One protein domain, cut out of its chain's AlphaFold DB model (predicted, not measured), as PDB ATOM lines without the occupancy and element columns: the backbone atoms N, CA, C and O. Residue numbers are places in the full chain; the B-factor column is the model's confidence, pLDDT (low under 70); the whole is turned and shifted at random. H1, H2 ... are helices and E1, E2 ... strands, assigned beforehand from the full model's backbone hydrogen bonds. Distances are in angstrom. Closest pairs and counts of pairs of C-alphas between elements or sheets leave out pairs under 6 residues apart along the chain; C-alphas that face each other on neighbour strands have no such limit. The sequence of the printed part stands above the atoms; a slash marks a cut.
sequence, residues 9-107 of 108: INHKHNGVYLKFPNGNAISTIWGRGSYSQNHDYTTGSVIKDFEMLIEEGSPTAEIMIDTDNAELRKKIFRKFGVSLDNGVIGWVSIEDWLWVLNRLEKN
ATOM      1  N   ILE A   9     437.512 475.201 408.986       76.25
ATOM      2  CA  ILE A   9     437.419 476.636 408.718       76.25
ATOM      3  C   ILE A   9     437.261 476.835 407.214       76.25
ATOM      4  O   ILE A   9     438.113 476.422 406.429       76.25
ATOM      5  N   ASN A  10     436.193 477.519 406.810       70.62
ATOM      6  CA  ASN A  10     436.106 478.096 405.475       70.62
ATOM      7  C   ASN A  10     436.849 479.440 405.493       70.62
ATOM      8  O   ASN A  10     436.332 480.424 406.023       70.62
ATOM      9  N   HIS A  11     438.094 479.460 405.014       61.47
ATOM     10  CA  HIS A  11     439.005 480.596 405.212       61.47
ATOM     11  C   HIS A  11     439.105 481.532 403.995       61.47
ATOM     12  O   HIS A  11     439.711 482.599 404.094       61.47
ATOM     13  N   LYS A  12     438.527 481.148 402.849       65.81
ATOM     14  CA  LYS A  12     438.412 481.950 401.618       65.81
ATOM     15  C   LYS A  12     437.301 481.381 400.735       65.81
ATOM     16  O   LYS A  12     436.887 480.247 400.938       65.81
ATOM     17  N   HIS A  13     436.838 482.127 399.731       64.62
ATOM     18  CA  HIS A  13     435.903 481.573 398.744       64.62
ATOM     19  C   HIS A  13     436.485 480.273 398.159       64.62
ATOM     20  O   HIS A  13     437.624 480.266 397.698       64.62
ATOM     21  N   ASN A  14     435.728 479.178 398.261       71.88
ATOM     22  CA  ASN A  14     436.124 477.826 397.853       71.88
ATOM     23  C   ASN A  14     437.379 477.260 398.547       71.88
ATOM     24  O   ASN A  14     438.015 476.365 397.998       71.88
ATOM     25  N   GLY A  15     437.749 477.756 399.735       77.94
ATOM     26  CA  GLY A  15     438.910 477.280 400.487       77.94
ATOM     27  C   GLY A  15     438.558 476.744 401.868       77.94
ATOM     28  O   GLY A  15     437.946 477.432 402.683       77.94
ATOM     29  N   VAL A  16     438.998 475.522 402.150       84.69
ATOM     30  CA  VAL A  16     438.750 474.823 403.411       84.69
ATOM     31  C   VAL A  16     440.074 474.507 404.093       84.69
ATOM     32  O   VAL A  16     440.999 474.007 403.461       84.69
ATOM     33  N   TYR A  17     440.146 474.757 405.394       86.75
ATOM     34  CA  TYR A  17     441.216 474.296 406.268       86.75
ATOM     35  C   TYR A  17     440.655 473.249 407.228       86.75
ATOM     36  O   TYR A  17     439.668 473.503 407.925       86.75
ATOM     37  N   LEU A  18     441.276 472.072 407.242       88.62
ATOM     38  CA  LEU A  18     440.926 470.957 408.112       88.62
ATOM     39  C   LEU A  18     442.073 470.694 409.074       88.62
ATOM     40  O   LEU A  18     443.211 470.515 408.640       88.62
ATOM     41  N   LYS A  19     441.758 470.609 410.368       89.50
ATOM     42  CA  LYS A  19     442.712 470.253 411.420       89.50
ATOM     43  C   LYS A  19     442.263 468.977 412.116       89.50
ATOM     44  O   LYS A  19     441.172 468.912 412.681       89.50
ATOM     45  N   PHE A  20     443.114 467.963 412.077       88.12
ATOM     46  CA  PHE A  20     442.857 466.664 412.678       88.12
ATOM     47  C   PHE A  20     443.203 466.676 414.178       88.12
ATOM     48  O   PHE A  20     444.106 467.405 414.601       88.12
ATOM     49  N   PRO A  21     442.559 465.829 415.008       88.06
ATOM     50  CA  PRO A  21     442.863 465.734 416.443       88.06
ATOM     51  C   PRO A  21     444.315 465.356 416.766       88.06
ATOM     52  O   PRO A  21     444.773 465.534 417.892       88.06
ATOM     53  N   ASN A  22     445.039 464.798 415.794       86.25
ATOM     54  CA  ASN A  22     446.445 464.430 415.919       86.25
ATOM     55  C   ASN A  22     447.424 465.578 415.613       86.25
ATOM     56  O   ASN A  22     448.625 465.354 415.693       86.25
ATOM     57  N   GLY A  23     446.929 466.777 415.298       86.31
ATOM     58  CA  GLY A  23     447.747 467.955 415.012       86.31
ATOM     59  C   GLY A  23     448.036 468.180 413.529       86.31
ATOM     60  O   GLY A  23     448.397 469.292 413.164       86.31
ATOM     61  N   ASN A  24     447.805 467.186 412.667       89.38
ATOM     62  CA  ASN A  24     447.953 467.361 411.225       89.38
ATOM     63  C   ASN A  24     446.888 468.305 410.671       89.38
ATOM     64  O   ASN A  24     445.754 468.340 411.159       89.38
ATOM     65  N   ALA A  25     447.219 468.996 409.589       89.94
ATOM     66  CA  ALA A  25     446.288 469.850 408.887       89.94
ATOM     67  C   ALA A  25     446.483 469.817 407.369       89.94
ATOM     68  O   ALA A  25     447.542 469.484 406.833       89.94
ATOM     69  N   ILE A  26     445.408 470.166 406.673       89.56
ATOM     70  CA  ILE A  26     445.396 470.366 405.230       89.56
ATOM     71  C   ILE A  26     444.570 471.597 404.912       89.56
ATOM     72  O   ILE A  26     443.470 471.788 405.432       89.56
ATOM     73  N   SER A  27     445.105 472.411 404.018       88.00
ATOM     74  CA  SER A  27     444.386 473.500 403.387       88.00
ATOM     75  C   SER A  27     444.101 473.109 401.944       88.00
ATOM     76  O   SER A  27     444.988 472.642 401.234       88.00
ATOM     77  N   THR A  28     442.856 473.252 401.512       87.69
ATOM     78  CA  THR A  28     442.373 472.857 400.185       87.69
ATOM     79  C   THR A  28     441.657 474.030 399.539       87.69
ATOM     80  O   THR A  28     440.916 474.737 400.217       87.69
ATOM     81  N   ILE A  29     441.856 474.240 398.240       83.12
ATOM     82  CA  ILE A  29     441.099 475.212 397.450       83.12
ATOM     83  C   ILE A  29     440.638 474.619 396.120       83.12
ATOM     84  O   ILE A  29     441.386 473.912 395.449       83.12
ATOM     85  N   TRP A  30     439.406 474.956 395.742       77.88
ATOM     86  CA  TRP A  30     438.838 474.693 394.424       77.88
ATOM     87  C   TRP A  30     438.715 476.005 393.626       77.88
ATOM     88  O   TRP A  30     438.070 476.956 394.067       77.88
ATOM     89  N   GLY A  31     439.309 476.065 392.436       66.25
ATOM     90  CA  GLY A  31     439.306 477.250 391.566       66.25
ATOM     91  C   GLY A  31     440.197 478.428 392.015       66.25
ATOM     92  O   GLY A  31     441.171 478.262 392.747       66.25
ATOM     93  N   ARG A  32     439.867 479.636 391.523       53.28
ATOM     94  CA  ARG A  32     440.656 480.885 391.652       53.28
ATOM     95  C   ARG A  32     441.029 481.263 393.093       53.28
ATOM     96  O   ARG A  32     440.192 481.220 393.990       53.28
ATOM     97  N   GLY A  33     442.241 481.797 393.265       55.12
ATOM     98  CA  GLY A  33     442.821 482.214 394.551       55.12
ATOM     99  C   GLY A  33     443.727 481.147 395.174       55.12
ATOM    100  O   GLY A  33     443.833 481.053 396.407       55.12
ATOM    101  N   SER A  34     444.302 480.300 394.321       61.16
ATOM    102  CA  SER A  34     445.095 479.120 394.648       61.16
ATOM    103  C   SER A  34     446.448 479.503 395.300       61.16
ATOM    104  O   SER A  34     446.914 480.639 395.201       61.16
ATOM    105  N   TYR A  35     447.057 478.605 396.073       57.88
ATOM    106  CA  TYR A  35     448.389 478.767 396.663       57.88
ATOM    107  C   TYR A  35     449.466 478.966 395.597       57.88
ATOM    108  O   TYR A  35     450.278 479.874 395.751       57.88
ATOM    109  N   SER A  36     449.448 478.185 394.513       56.97
ATOM    110  CA  SER A  36     450.339 478.382 393.359       56.97
ATOM    111  C   SER A  36     450.119 479.739 392.692       56.97
ATOM    112  O   SER A  36     451.088 480.448 392.437       56.97
ATOM    113  N   GLN A  37     448.864 480.174 392.532       52.62
ATOM    114  CA  GLN A  37     448.540 481.514 392.022       52.62
ATOM    115  C   GLN A  37     449.080 482.637 392.920       52.62
ATOM    116  O   GLN A  37     449.499 483.677 392.421       52.62
ATOM    117  N   ASN A  38     449.108 482.434 394.241       54.16
ATOM    118  CA  ASN A  38     449.653 483.412 395.187       54.16
ATOM    119  C   ASN A  38     451.183 483.364 395.321       54.16
ATOM    120  O   ASN A  38     451.775 484.335 395.790       54.16
ATOM    121  N   HIS A  39     451.821 482.258 394.937       50.19
ATOM    122  CA  HIS A  39     453.270 482.090 395.007       50.19
ATOM    123  C   HIS A  39     453.985 482.706 393.788       50.19
ATOM    124  O   HIS A  39     455.103 483.198 393.921       50.19
ATOM    125  N   ASP A  40     453.312 482.771 392.633       48.09
ATOM    126  CA  ASP A  40     453.889 483.227 391.360       48.09
ATOM    127  C   ASP A  40     453.522 484.675 390.972       48.09
ATOM    128  O   ASP A  40     453.530 485.029 389.792       48.09
ATOM    129  N   TYR A  41     453.269 485.572 391.936       44.34
ATOM    130  CA  TYR A  41     453.092 487.012 391.662       44.34
ATOM    131  C   TYR A  41     454.416 487.707 391.272       44.34
ATOM    132  O   TYR A  41     454.869 488.660 391.902       44.34
ATOM    133  N   THR A  42     455.022 487.273 390.168       45.06
ATOM    134  CA  THR A  42     455.891 488.107 389.337       45.06
ATOM    135  C   THR A  42     455.108 488.494 388.079       45.06
ATOM    136  O   THR A  42     454.952 487.734 387.133       45.06
ATOM    137  N   THR A  43     454.523 489.693 388.137       50.22
ATOM    138  CA  THR A  43     454.152 490.572 387.012       50.22
ATOM    139  C   THR A  43     453.889 489.912 385.643       50.22
ATOM    140  O   THR A  43     454.820 489.711 384.866       50.22
ATOM    141  N   GLY A  44     452.608 489.747 385.276       45.72
ATOM    142  CA  GLY A  44     452.191 489.919 383.872       45.72
ATOM    143  C   GLY A  44     451.392 488.819 383.162       45.72
ATOM    144  O   GLY A  44     451.318 488.888 381.940       45.72
ATOM    145  N   SER A  45     450.772 487.834 383.830       46.97
ATOM    146  CA  SER A  45     450.116 486.715 383.111       46.97
ATOM    147  C   SER A  45     448.629 486.467 383.409       46.97
ATOM    148  O   SER A  45     448.165 485.334 383.382       46.97
ATOM    149  N   VAL A  46     447.831 487.533 383.537       50.56
ATOM    150  CA  VAL A  46     446.354 487.463 383.692       50.56
ATOM    151  C   VAL A  46     445.657 486.627 382.592       50.56
ATOM    152  O   VAL A  46     444.545 486.143 382.785       50.56
ATOM    153  N   ILE A  47     446.304 486.440 381.435       46.12
ATOM    154  CA  ILE A  47     445.776 485.668 380.299       46.12
ATOM    155  C   ILE A  47     446.003 484.149 380.464       46.12
ATOM    156  O   ILE A  47     445.141 483.380 380.049       46.12
ATOM    157  N   LYS A  48     447.077 483.697 381.139       49.78
ATOM    158  CA  LYS A  48     447.307 482.258 381.414       49.78
ATOM    159  C   LYS A  48     446.340 481.700 382.462       49.78
ATOM    160  O   LYS A  48     445.926 480.549 382.366       49.78
ATOM    161  N   ASP A  49     445.903 482.544 383.395       50.06
ATOM    162  CA  ASP A  49     444.922 482.188 384.431       50.06
ATOM    163  C   ASP A  49     443.538 481.820 383.867       50.06
ATOM    164  O   ASP A  49     442.727 481.214 384.567       50.06
ATOM    165  N   PHE A  50     443.233 482.209 382.622       43.44
ATOM    166  CA  PHE A  50     441.966 481.887 381.958       43.44
ATOM    167  C   PHE A  50     441.989 480.539 381.225       43.44
ATOM    168  O   PHE A  50     440.943 479.910 381.105       43.44
ATOM    169  N   GLU A  51     443.158 480.072 380.779       46.16
ATOM    170  CA  GLU A  51     443.304 478.763 380.124       46.16
ATOM    171  C   GLU A  51     443.298 477.617 381.151       46.16
ATOM    172  O   GLU A  51     442.641 476.604 380.913       46.16
ATOM    173  N   MET A  52     443.874 477.819 382.349       48.09
ATOM    174  CA  MET A  52     443.727 476.877 383.478       48.09
ATOM    175  C   MET A  52     442.254 476.630 383.845       48.09
ATOM    176  O   MET A  52     441.873 475.504 384.144       48.09
ATOM    177  N   LEU A  53     441.394 477.653 383.752       44.44
ATOM    178  CA  LEU A  53     439.962 477.556 384.076       44.44
ATOM    179  C   LEU A  53     439.150 476.672 383.111       44.44
ATOM    180  O   LEU A  53     438.037 476.280 383.459       44.44
ATOM    181  N   ILE A  54     439.659 476.402 381.904       47.16
ATOM    182  CA  ILE A  54     438.957 475.610 380.878       47.16
ATOM    183  C   ILE A  54     439.440 474.147 380.879       47.16
ATOM    184  O   ILE A  54     438.667 473.259 380.523       47.16
ATOM    185  N   GLU A  55     440.666 473.876 381.342       44.75
ATOM    186  CA  GLU A  55     441.204 472.510 381.493       44.75
ATOM    187  C   GLU A  55     440.992 471.904 382.893       44.75
ATOM    188  O   GLU A  55     440.908 470.681 383.028       44.75
ATOM    189  N   GLU A  56     440.838 472.724 383.937       50.28
ATOM    190  CA  GLU A  56     440.546 472.272 385.302       50.28
ATOM    191  C   GLU A  56     439.060 471.945 385.457       50.28
ATOM    192  O   GLU A  56     438.255 472.698 386.010       50.28
ATOM    193  N   GLY A  57     438.671 470.782 384.943       50.78
ATOM    194  CA  GLY A  57     437.382 470.198 385.272       50.78
ATOM    195  C   GLY A  57     437.167 470.117 386.791       50.78
ATOM    196  O   GLY A  57     438.090 470.139 387.604       50.78
ATOM    197  N   SER A  58     435.918 469.884 387.177       55.06
ATOM    198  CA  SER A  58     435.486 469.682 388.563       55.06
ATOM    199  C   SER A  58     436.215 468.601 389.410       55.06
ATOM    200  O   SER A  58     435.942 468.604 390.616       55.06
ATOM    201  N   PRO A  59     437.062 467.655 388.914       71.94
ATOM    202  CA  PRO A  59     437.612 466.612 389.780       71.94
ATOM    203  C   PRO A  59     438.993 466.933 390.378       71.94
ATOM    204  O   PRO A  59     439.667 466.000 390.822       71.94
ATOM    205  N   THR A  60     439.442 468.191 390.407       77.88
ATOM    206  CA  THR A  60     440.735 468.556 391.013       77.88
ATOM    207  C   THR A  60     440.610 469.601 392.122       77.88
ATOM    208  O   THR A  60     439.645 470.360 392.197       77.88
ATOM    209  N   ALA A  61     441.583 469.601 393.030       83.62
ATOM    210  CA  ALA A  61     441.718 470.562 394.118       83.62
ATOM    211  C   ALA A  61     443.196 470.862 394.347       83.62
ATOM    212  O   ALA A  61     444.028 469.960 394.255       83.62
ATOM    213  N   GLU A  62     443.541 472.095 394.693       86.31
ATOM    214  CA  GLU A  62     444.900 472.406 395.111       86.31
ATOM    215  C   GLU A  62     445.038 472.262 396.622       86.31
ATOM    216  O   GLU A  62     444.206 472.759 397.388       86.31
ATOM    217  N   ILE A  63     446.111 471.593 397.051       87.31
ATOM    218  CA  ILE A  63     446.334 471.300 398.462       87.31
ATOM    219  C   ILE A  63     447.682 471.818 398.967       87.31
ATOM    220  O   ILE A  63     448.716 471.752 398.296       87.31
ATOM    221  N   MET A  64     447.656 472.277 400.213       89.75
ATOM    222  CA  MET A  64     448.816 472.535 401.054       89.75
ATOM    223  C   MET A  64     448.679 471.676 402.307       89.75
ATOM    224  O   MET A  64     447.614 471.651 402.927       89.75
ATOM    225  N   ILE A  65     449.743 470.973 402.681       89.38
ATOM    226  CA  ILE A  65     449.769 470.170 403.902       89.38
ATOM    227  C   ILE A  65     450.622 470.844 404.969       89.38
ATOM    228  O   ILE A  65     451.694 471.376 404.678       89.38
ATOM    229  N   ASP A  66     450.149 470.763 406.206       87.06
ATOM    230  CA  ASP A  66     450.850 471.249 407.386       87.06
ATOM    231  C   ASP A  66     450.875 470.127 408.430       87.06
ATOM    232  O   ASP A  66     449.842 469.669 408.920       87.06
ATOM    233  N   THR A  67     452.060 469.577 408.675       86.44
ATOM    234  CA  THR A  67     452.263 468.444 409.583       86.44
ATOM    235  C   THR A  67     453.681 468.471 410.139       86.44
ATOM    236  O   THR A  67     454.654 468.613 409.388       86.44
ATOM    237  N   ASP A  68     453.793 468.271 411.451       86.50
ATOM    238  CA  ASP A  68     455.071 468.123 412.156       86.50
ATOM    239  C   ASP A  68     455.693 466.729 411.951       86.50
ATOM    240  O   ASP A  68     456.867 466.499 412.260       86.50
ATOM    241  N   ASN A  69     454.939 465.777 411.390       89.50
ATOM    242  CA  ASN A  69     455.433 464.437 411.105       89.50
ATOM    243  C   ASN A  69     456.272 464.430 409.817       89.50
ATOM    244  O   ASN A  69     455.760 464.306 408.699       89.50
ATOM    245  N   ALA A  70     457.593 464.525 409.978       89.19
ATOM    246  CA  ALA A  70     458.543 464.583 408.868       89.19
ATOM    247  C   ALA A  70     458.472 463.369 407.922       89.19
ATOM    248  O   ALA A  70     458.646 463.522 406.712       89.19
ATOM    249  N   GLU A  71     458.196 462.168 408.437       91.44
ATOM    250  CA  GLU A  71     458.123 460.950 407.618       91.44
ATOM    251  C   GLU A  71     456.829 460.892 406.800       91.44
ATOM    252  O   GLU A  71     456.848 460.558 405.610       91.44
ATOM    253  N   LEU A  72     455.706 461.297 407.399       92.50
ATOM    254  CA  LEU A  72     454.442 461.474 406.692       92.50
ATOM    255  C   LEU A  72     454.573 462.537 405.600       92.50
ATOM    256  O   LEU A  72     454.184 462.286 404.455       92.50
ATOM    257  N   ARG A  73     455.182 463.685 405.928       90.31
ATOM    258  CA  ARG A  73     455.452 464.767 404.978       90.31
ATOM    259  C   ARG A  73     456.276 464.252 403.799       90.31
ATOM    260  O   ARG A  73     455.811 464.317 402.666       90.31
ATOM    261  N   LYS A  74     457.429 463.617 404.039       91.00
ATOM    262  CA  LYS A  74     458.254 462.997 402.979       91.00
ATOM    263  C   LYS A  74     457.463 462.026 402.106       91.00
ATOM    264  O   LYS A  74     457.606 462.042 400.886       91.00
ATOM    265  N   LYS A  75     456.621 461.183 402.709       92.38
ATOM    266  CA  LYS A  75     455.820 460.192 401.981       92.38
ATOM    267  C   LYS A  75     454.801 460.841 401.047       92.38
ATOM    268  O   LYS A  75     454.649 460.374 399.918       92.38
ATOM    269  N   ILE A  76     454.114 461.887 401.508       92.00
ATOM    270  CA  ILE A  76     453.141 462.622 400.694       92.00
ATOM    271  C   ILE A  76     453.866 463.344 399.553       92.00
ATOM    272  O   ILE A  76     453.549 463.102 398.392       92.00
ATOM    273  N   PHE A  77     454.900 464.130 399.854       91.50
ATOM    274  CA  PHE A  77     455.657 464.880 398.844       91.50
ATOM    275  C   PHE A  77     456.293 463.970 397.782       91.50
ATOM    276  O   PHE A  77     456.220 464.261 396.590       91.50
ATOM    277  N   ARG A  78     456.819 462.803 398.182       92.19
ATOM    278  CA  ARG A  78     457.357 461.803 397.247       92.19
ATOM    279  C   ARG A  78     456.297 461.229 396.301       92.19
ATOM    280  O   ARG A  78     456.632 460.956 395.154       92.19
ATOM    281  N   LYS A  79     455.047 461.033 396.747       92.44
ATOM    282  CA  LYS A  79     453.950 460.552 395.879       92.44
ATOM    283  C   LYS A  79     453.652 461.542 394.750       92.44
ATOM    284  O   LYS A  79     453.314 461.103 393.657       92.44
ATOM    285  N   PHE A  80     453.787 462.837 395.023       89.25
ATOM    286  CA  PHE A  80     453.470 463.909 394.077       89.25
ATOM    287  C   PHE A  80     454.697 464.493 393.359       89.25
ATOM    288  O   PHE A  80     454.542 465.346 392.497       89.25
ATOM    289  N   GLY A  81     455.912 464.036 393.681       86.44
ATOM    290  CA  GLY A  81     457.138 464.482 393.009       86.44
ATOM    291  C   GLY A  81     457.518 465.944 393.276       86.44
ATOM    292  O   GLY A  81     458.221 466.540 392.467       86.44
ATOM    293  N   VAL A  82     457.065 466.521 394.392       84.00
ATOM    294  CA  VAL A  82     457.274 467.936 394.753       84.00
ATOM    295  C   VAL A  82     458.339 468.119 395.841       84.00
ATOM    296  O   VAL A  82     458.569 467.219 396.655       84.00
ATOM    297  N   SER A  83     458.989 469.292 395.870       79.19
ATOM    298  CA  SER A  83     459.974 469.651 396.909       79.19
ATOM    299  C   SER A  83     459.307 469.916 398.257       79.19
ATOM    300  O   SER A  83     458.223 470.485 398.306       79.19
ATOM    301  N   LEU A  84     459.978 469.567 399.357       77.94
ATOM    302  CA  LEU A  84     459.465 469.705 400.727       77.94
ATOM    303  C   LEU A  84     459.328 471.154 401.209       77.94
ATOM    304  O   LEU A  84     458.716 471.365 402.256       77.94
ATOM    305  N   ASP A  85     459.887 472.124 400.491       72.75
ATOM    306  CA  ASP A  85     460.229 473.436 401.047       72.75
ATOM    307  C   ASP A  85     459.009 474.246 401.521       72.75
ATOM    308  O   ASP A  85     459.073 474.876 402.574       72.75
ATOM    309  N   ASN A  86     457.861 474.152 400.833       68.56
ATOM    310  CA  ASN A  86     456.777 475.135 401.012       68.56
ATOM    311  C   ASN A  86     455.425 474.563 401.475       68.56
ATOM    312  O   ASN A  86     454.449 475.305 401.549       68.56
ATOM    313  N   GLY A  87     455.301 473.260 401.751       75.69
ATOM    314  CA  GLY A  87     454.007 472.676 402.162       75.69
ATOM    315  C   GLY A  87     452.989 472.509 401.014       75.69
ATOM    316  O   GLY A  87     452.058 471.715 401.131       75.69
ATOM    317  N   VAL A  88     453.178 473.218 399.896       84.94
ATOM    318  CA  VAL A  88     452.315 473.195 398.707       84.94
ATOM    319  C   VAL A  88     452.595 471.952 397.866       84.94
ATOM    320  O   VAL A  88     453.736 471.709 397.478       84.94
ATOM    321  N   ILE A  89     451.547 471.187 397.562       85.00
ATOM    322  CA  ILE A  89     451.611 470.039 396.645       85.00
ATOM    323  C   ILE A  89     451.178 470.440 395.227       85.00
ATOM    324  O   ILE A  89     451.676 469.878 394.257       85.00
ATOM    325  N   GLY A  90     450.278 471.419 395.102       79.56
ATOM    326  CA  GLY A  90     449.674 471.803 393.826       79.56
ATOM    327  C   GLY A  90     448.334 471.101 393.584       79.56
ATOM    328  O   GLY A  90     447.717 470.578 394.519       79.56
ATOM    329  N   TRP A  91     447.858 471.152 392.339       84.12
ATOM    330  CA  TRP A  91     446.584 470.563 391.926       84.12
ATOM    331  C   TRP A  91     446.651 469.039 391.911       84.12
ATOM    332  O   TRP A  91     447.522 468.442 391.281       84.12
ATOM    333  N   VAL A  92     445.704 468.406 392.594       85.81
ATOM    334  CA  VAL A  92     445.573 466.951 392.690       85.81
ATOM    335  C   VAL A  92     444.152 466.521 392.345       85.81
ATOM    336  O   VAL A  92     443.211 467.302 392.480       85.81
ATOM    337  N   SER A  93     443.981 465.268 391.926       87.62
ATOM    338  CA  SER A  93     442.652 464.672 391.749       87.62
ATOM    339  C   SER A  93     441.901 464.553 393.088       87.62
ATOM    340  O   SER A  93     442.521 464.488 394.154       87.62
ATOM    341  N   ILE A  94     440.564 464.455 393.064       87.06
ATOM    342  CA  ILE A  94     439.774 464.165 394.280       87.06
ATOM    343  C   ILE A  94     440.205 462.841 394.934       87.06
ATOM    344  O   ILE A  94     440.236 462.746 396.160       87.06
ATOM    345  N   GLU A  95     440.576 461.825 394.150       90.69
ATOM    346  CA  GLU A  95     441.064 460.543 394.678       90.69
ATOM    347  C   GLU A  95     442.372 460.712 395.460       90.69
ATOM    348  O   GLU A  95     442.526 460.181 396.563       90.69
ATOM    349  N   ASP A  96     443.297 461.507 394.924       92.44
ATOM    350  CA  ASP A  96     444.548 461.842 395.593       92.44
ATOM    351  C   ASP A  96     444.320 462.700 396.842       92.44
ATOM    352  O   ASP A  96     444.962 462.471 397.870       92.44
ATOM    353  N   TRP A  97     443.369 463.635 396.799       91.69
ATOM    354  CA  TRP A  97     442.956 464.405 397.972       91.69
ATOM    355  C   TRP A  97     442.409 463.496 399.085       91.69
ATOM    356  O   TRP A  97     442.880 463.564 400.224       91.69
ATOM    357  N   LEU A  98     441.497 462.571 398.761       92.50
ATOM    358  CA  LEU A  98     440.978 461.573 399.709       92.50
ATOM    359  C   LEU A  98     442.086 460.670 400.259       92.50
ATOM    360  O   LEU A  98     442.074 460.299 401.439       92.50
ATOM    361  N   TRP A  99     443.062 460.312 399.425       94.69
ATOM    362  CA  TRP A  99     444.222 459.544 399.859       94.69
ATOM    363  C   TRP A  99     445.051 460.313 400.896       94.69
ATOM    364  O   TRP A  99     445.443 459.733 401.912       94.69
ATOM    365  N   VAL A 100     445.284 461.614 400.679       93.88
ATOM    366  CA  VAL A 100     446.010 462.474 401.627       93.88
ATOM    367  C   VAL A 100     445.239 462.604 402.939       93.88
ATOM    368  O   VAL A 100     445.826 462.373 403.997       93.88
ATOM    369  N   LEU A 101     443.928 462.871 402.893       92.81
ATOM    370  CA  LEU A 101     443.081 462.956 404.090       92.81
ATOM    371  C   LEU A 101     443.182 461.699 404.960       92.81
ATOM    372  O   LEU A 101     443.426 461.791 406.161       92.81
ATOM    373  N   ASN A 102     443.091 460.516 404.347       94.00
ATOM    374  CA  ASN A 102     443.232 459.238 405.048       94.00
ATOM    375  C   ASN A 102     444.596 459.070 405.735       94.00
ATOM    376  O   ASN A 102     444.717 458.345 406.722       94.00
ATOM    377  N   ARG A 103     445.657 459.673 405.197       94.25
ATOM    378  CA  ARG A 103     446.995 459.596 405.794       94.25
ATOM    379  C   ARG A 103     447.157 460.594 406.928       94.25
ATOM    380  O   ARG A 103     447.693 460.208 407.965       94.25
ATOM    381  N   LEU A 104     446.662 461.814 406.751       92.00
ATOM    382  CA  LEU A 104     446.680 462.839 407.790       92.00
ATOM    383  C   LEU A 104     445.825 462.436 408.993       92.00
ATOM    384  O   LEU A 104     446.224 462.697 410.117       92.00
ATOM    385  N   GLU A 105     444.711 461.733 408.793       90.88
ATOM    386  CA  GLU A 105     443.864 461.237 409.884       90.88
ATOM    387  C   GLU A 105     444.547 460.127 410.709       90.88
ATOM    388  O   GLU A 105     444.508 460.145 411.939       90.88
ATOM    389  N   LYS A 106     445.239 459.187 410.050       88.12
ATOM    390  CA  LYS A 106     445.736 457.953 410.694       88.12
ATOM    391  C   LYS A 106     447.118 458.043 411.334       88.12
ATOM    392  O   LYS A 106     447.461 457.165 412.121       88.12
ATOM    393  N   ASN A 107     447.945 459.017 410.961       78.56
ATOM    394  CA  ASN A 107     449.363 459.029 411.337       78.56
ATOM    395  C   ASN A 107     449.648 460.204 412.279       78.56
ATOM    396  O   ASN A 107     449.393 461.344 411.912       78.56
TER     397      ASN A 107
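Overview. This is residues 9 to 107 of the 108 residues of an uncharacterized protein of viral metagenome (UniProt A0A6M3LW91). A strongly twisted sheet of five antiparallel strands has two helices, H3 and H4, side by side over one face, while the short helix H1 sits on the face opposite H4. Beyond one end of this body the chain swings out in a loop, with residues 40 to 48 sticking out and the small helix H2 away from the sheet. The printed part has 99 residues with four named helices and five named strands, in the order E1 E2 E3 H1 H2 E4 H3 E5 H4; the sheet's order is E1 E2 E3 E4 E5, and the class is mixed, helices and strands. The whole is compact, with a radius of gyration of the C-alphas of 13.9 A, yet elongated, spanning 41 by 24 by 22 A.

Arrangement. Start at E1, residues 9 to 12, an edge strand that forms a hairpin with E2, residues 15 to 19; look for N 9 and O 17, 2.9 A apart. E2 and E3, residues 25 to 29, form the next hairpin, with N 16 and O 28 at 2.8 A; E1 E2 E3 are a meander, each strand the antiparallel neighbour of the one before. H1, residues 35 to 39, is on the sheet at a height of 9.4 A. H2, residues 48 to 55, is not on the sheet, and it is only just apart from H1, the closest C-alphas being 8.4 A apart. E4, residues 60 to 66, is antiparallel to E3, with N 27 and O 64 at 2.8 A. H3, residues 70 to 80, runs along the strands, at 18 degrees to E4 on the local plane. E5, residues 88 to 93, is the other edge strand, antiparallel to E4, with N 92 and O 61 at 2.8 A; its Gly 90 and Ser 36 of H1 have the closest C-alphas of those elements, 6.6 A apart. H4, residues 94 to 106, lies over E3 and E4 at a height of 8.7 A, on the opposite face from H1. H3 and H4, on one face of the sheet, make two layers with it; they only just touch, with 3 pairs of C-alphas within 8 A, through residues 100 to 104 of H4 alone, closest at the C-alphas of Ile 76 and Val 100, 7.2 A. They run opposite ways at a shallow tilt of 11 degrees. In H1, H3 and H4 every O i to N i+4 pair is within hydrogen-bond range; in H2, 2 of 4 are.

Along the chain. Find C-alpha 9 at (437.419, 476.636, 408.718), where E1 begins. E2 measures 13.5 A from first to last C-alpha and E3 13.7 A. E4, the longest strand by residues, runs 19.4 A from C-alpha 60 at (440.735, 468.556, 391.013). H3 covers 15.7 A and E5 14.6 A. H4 runs 18.5 A and ends at C-alpha 106, (445.736, 457.953, 410.694).

Size, cuts and confidence. The two C-alphas farthest apart, those of Gly 44 and Lys 106, are 42.2 A apart. The printed part has no cut, and no link is long. Mean pLDDT of the printed part is 75.5; look for values under 70 at residues 11 to 13, 31 to 58 and 86.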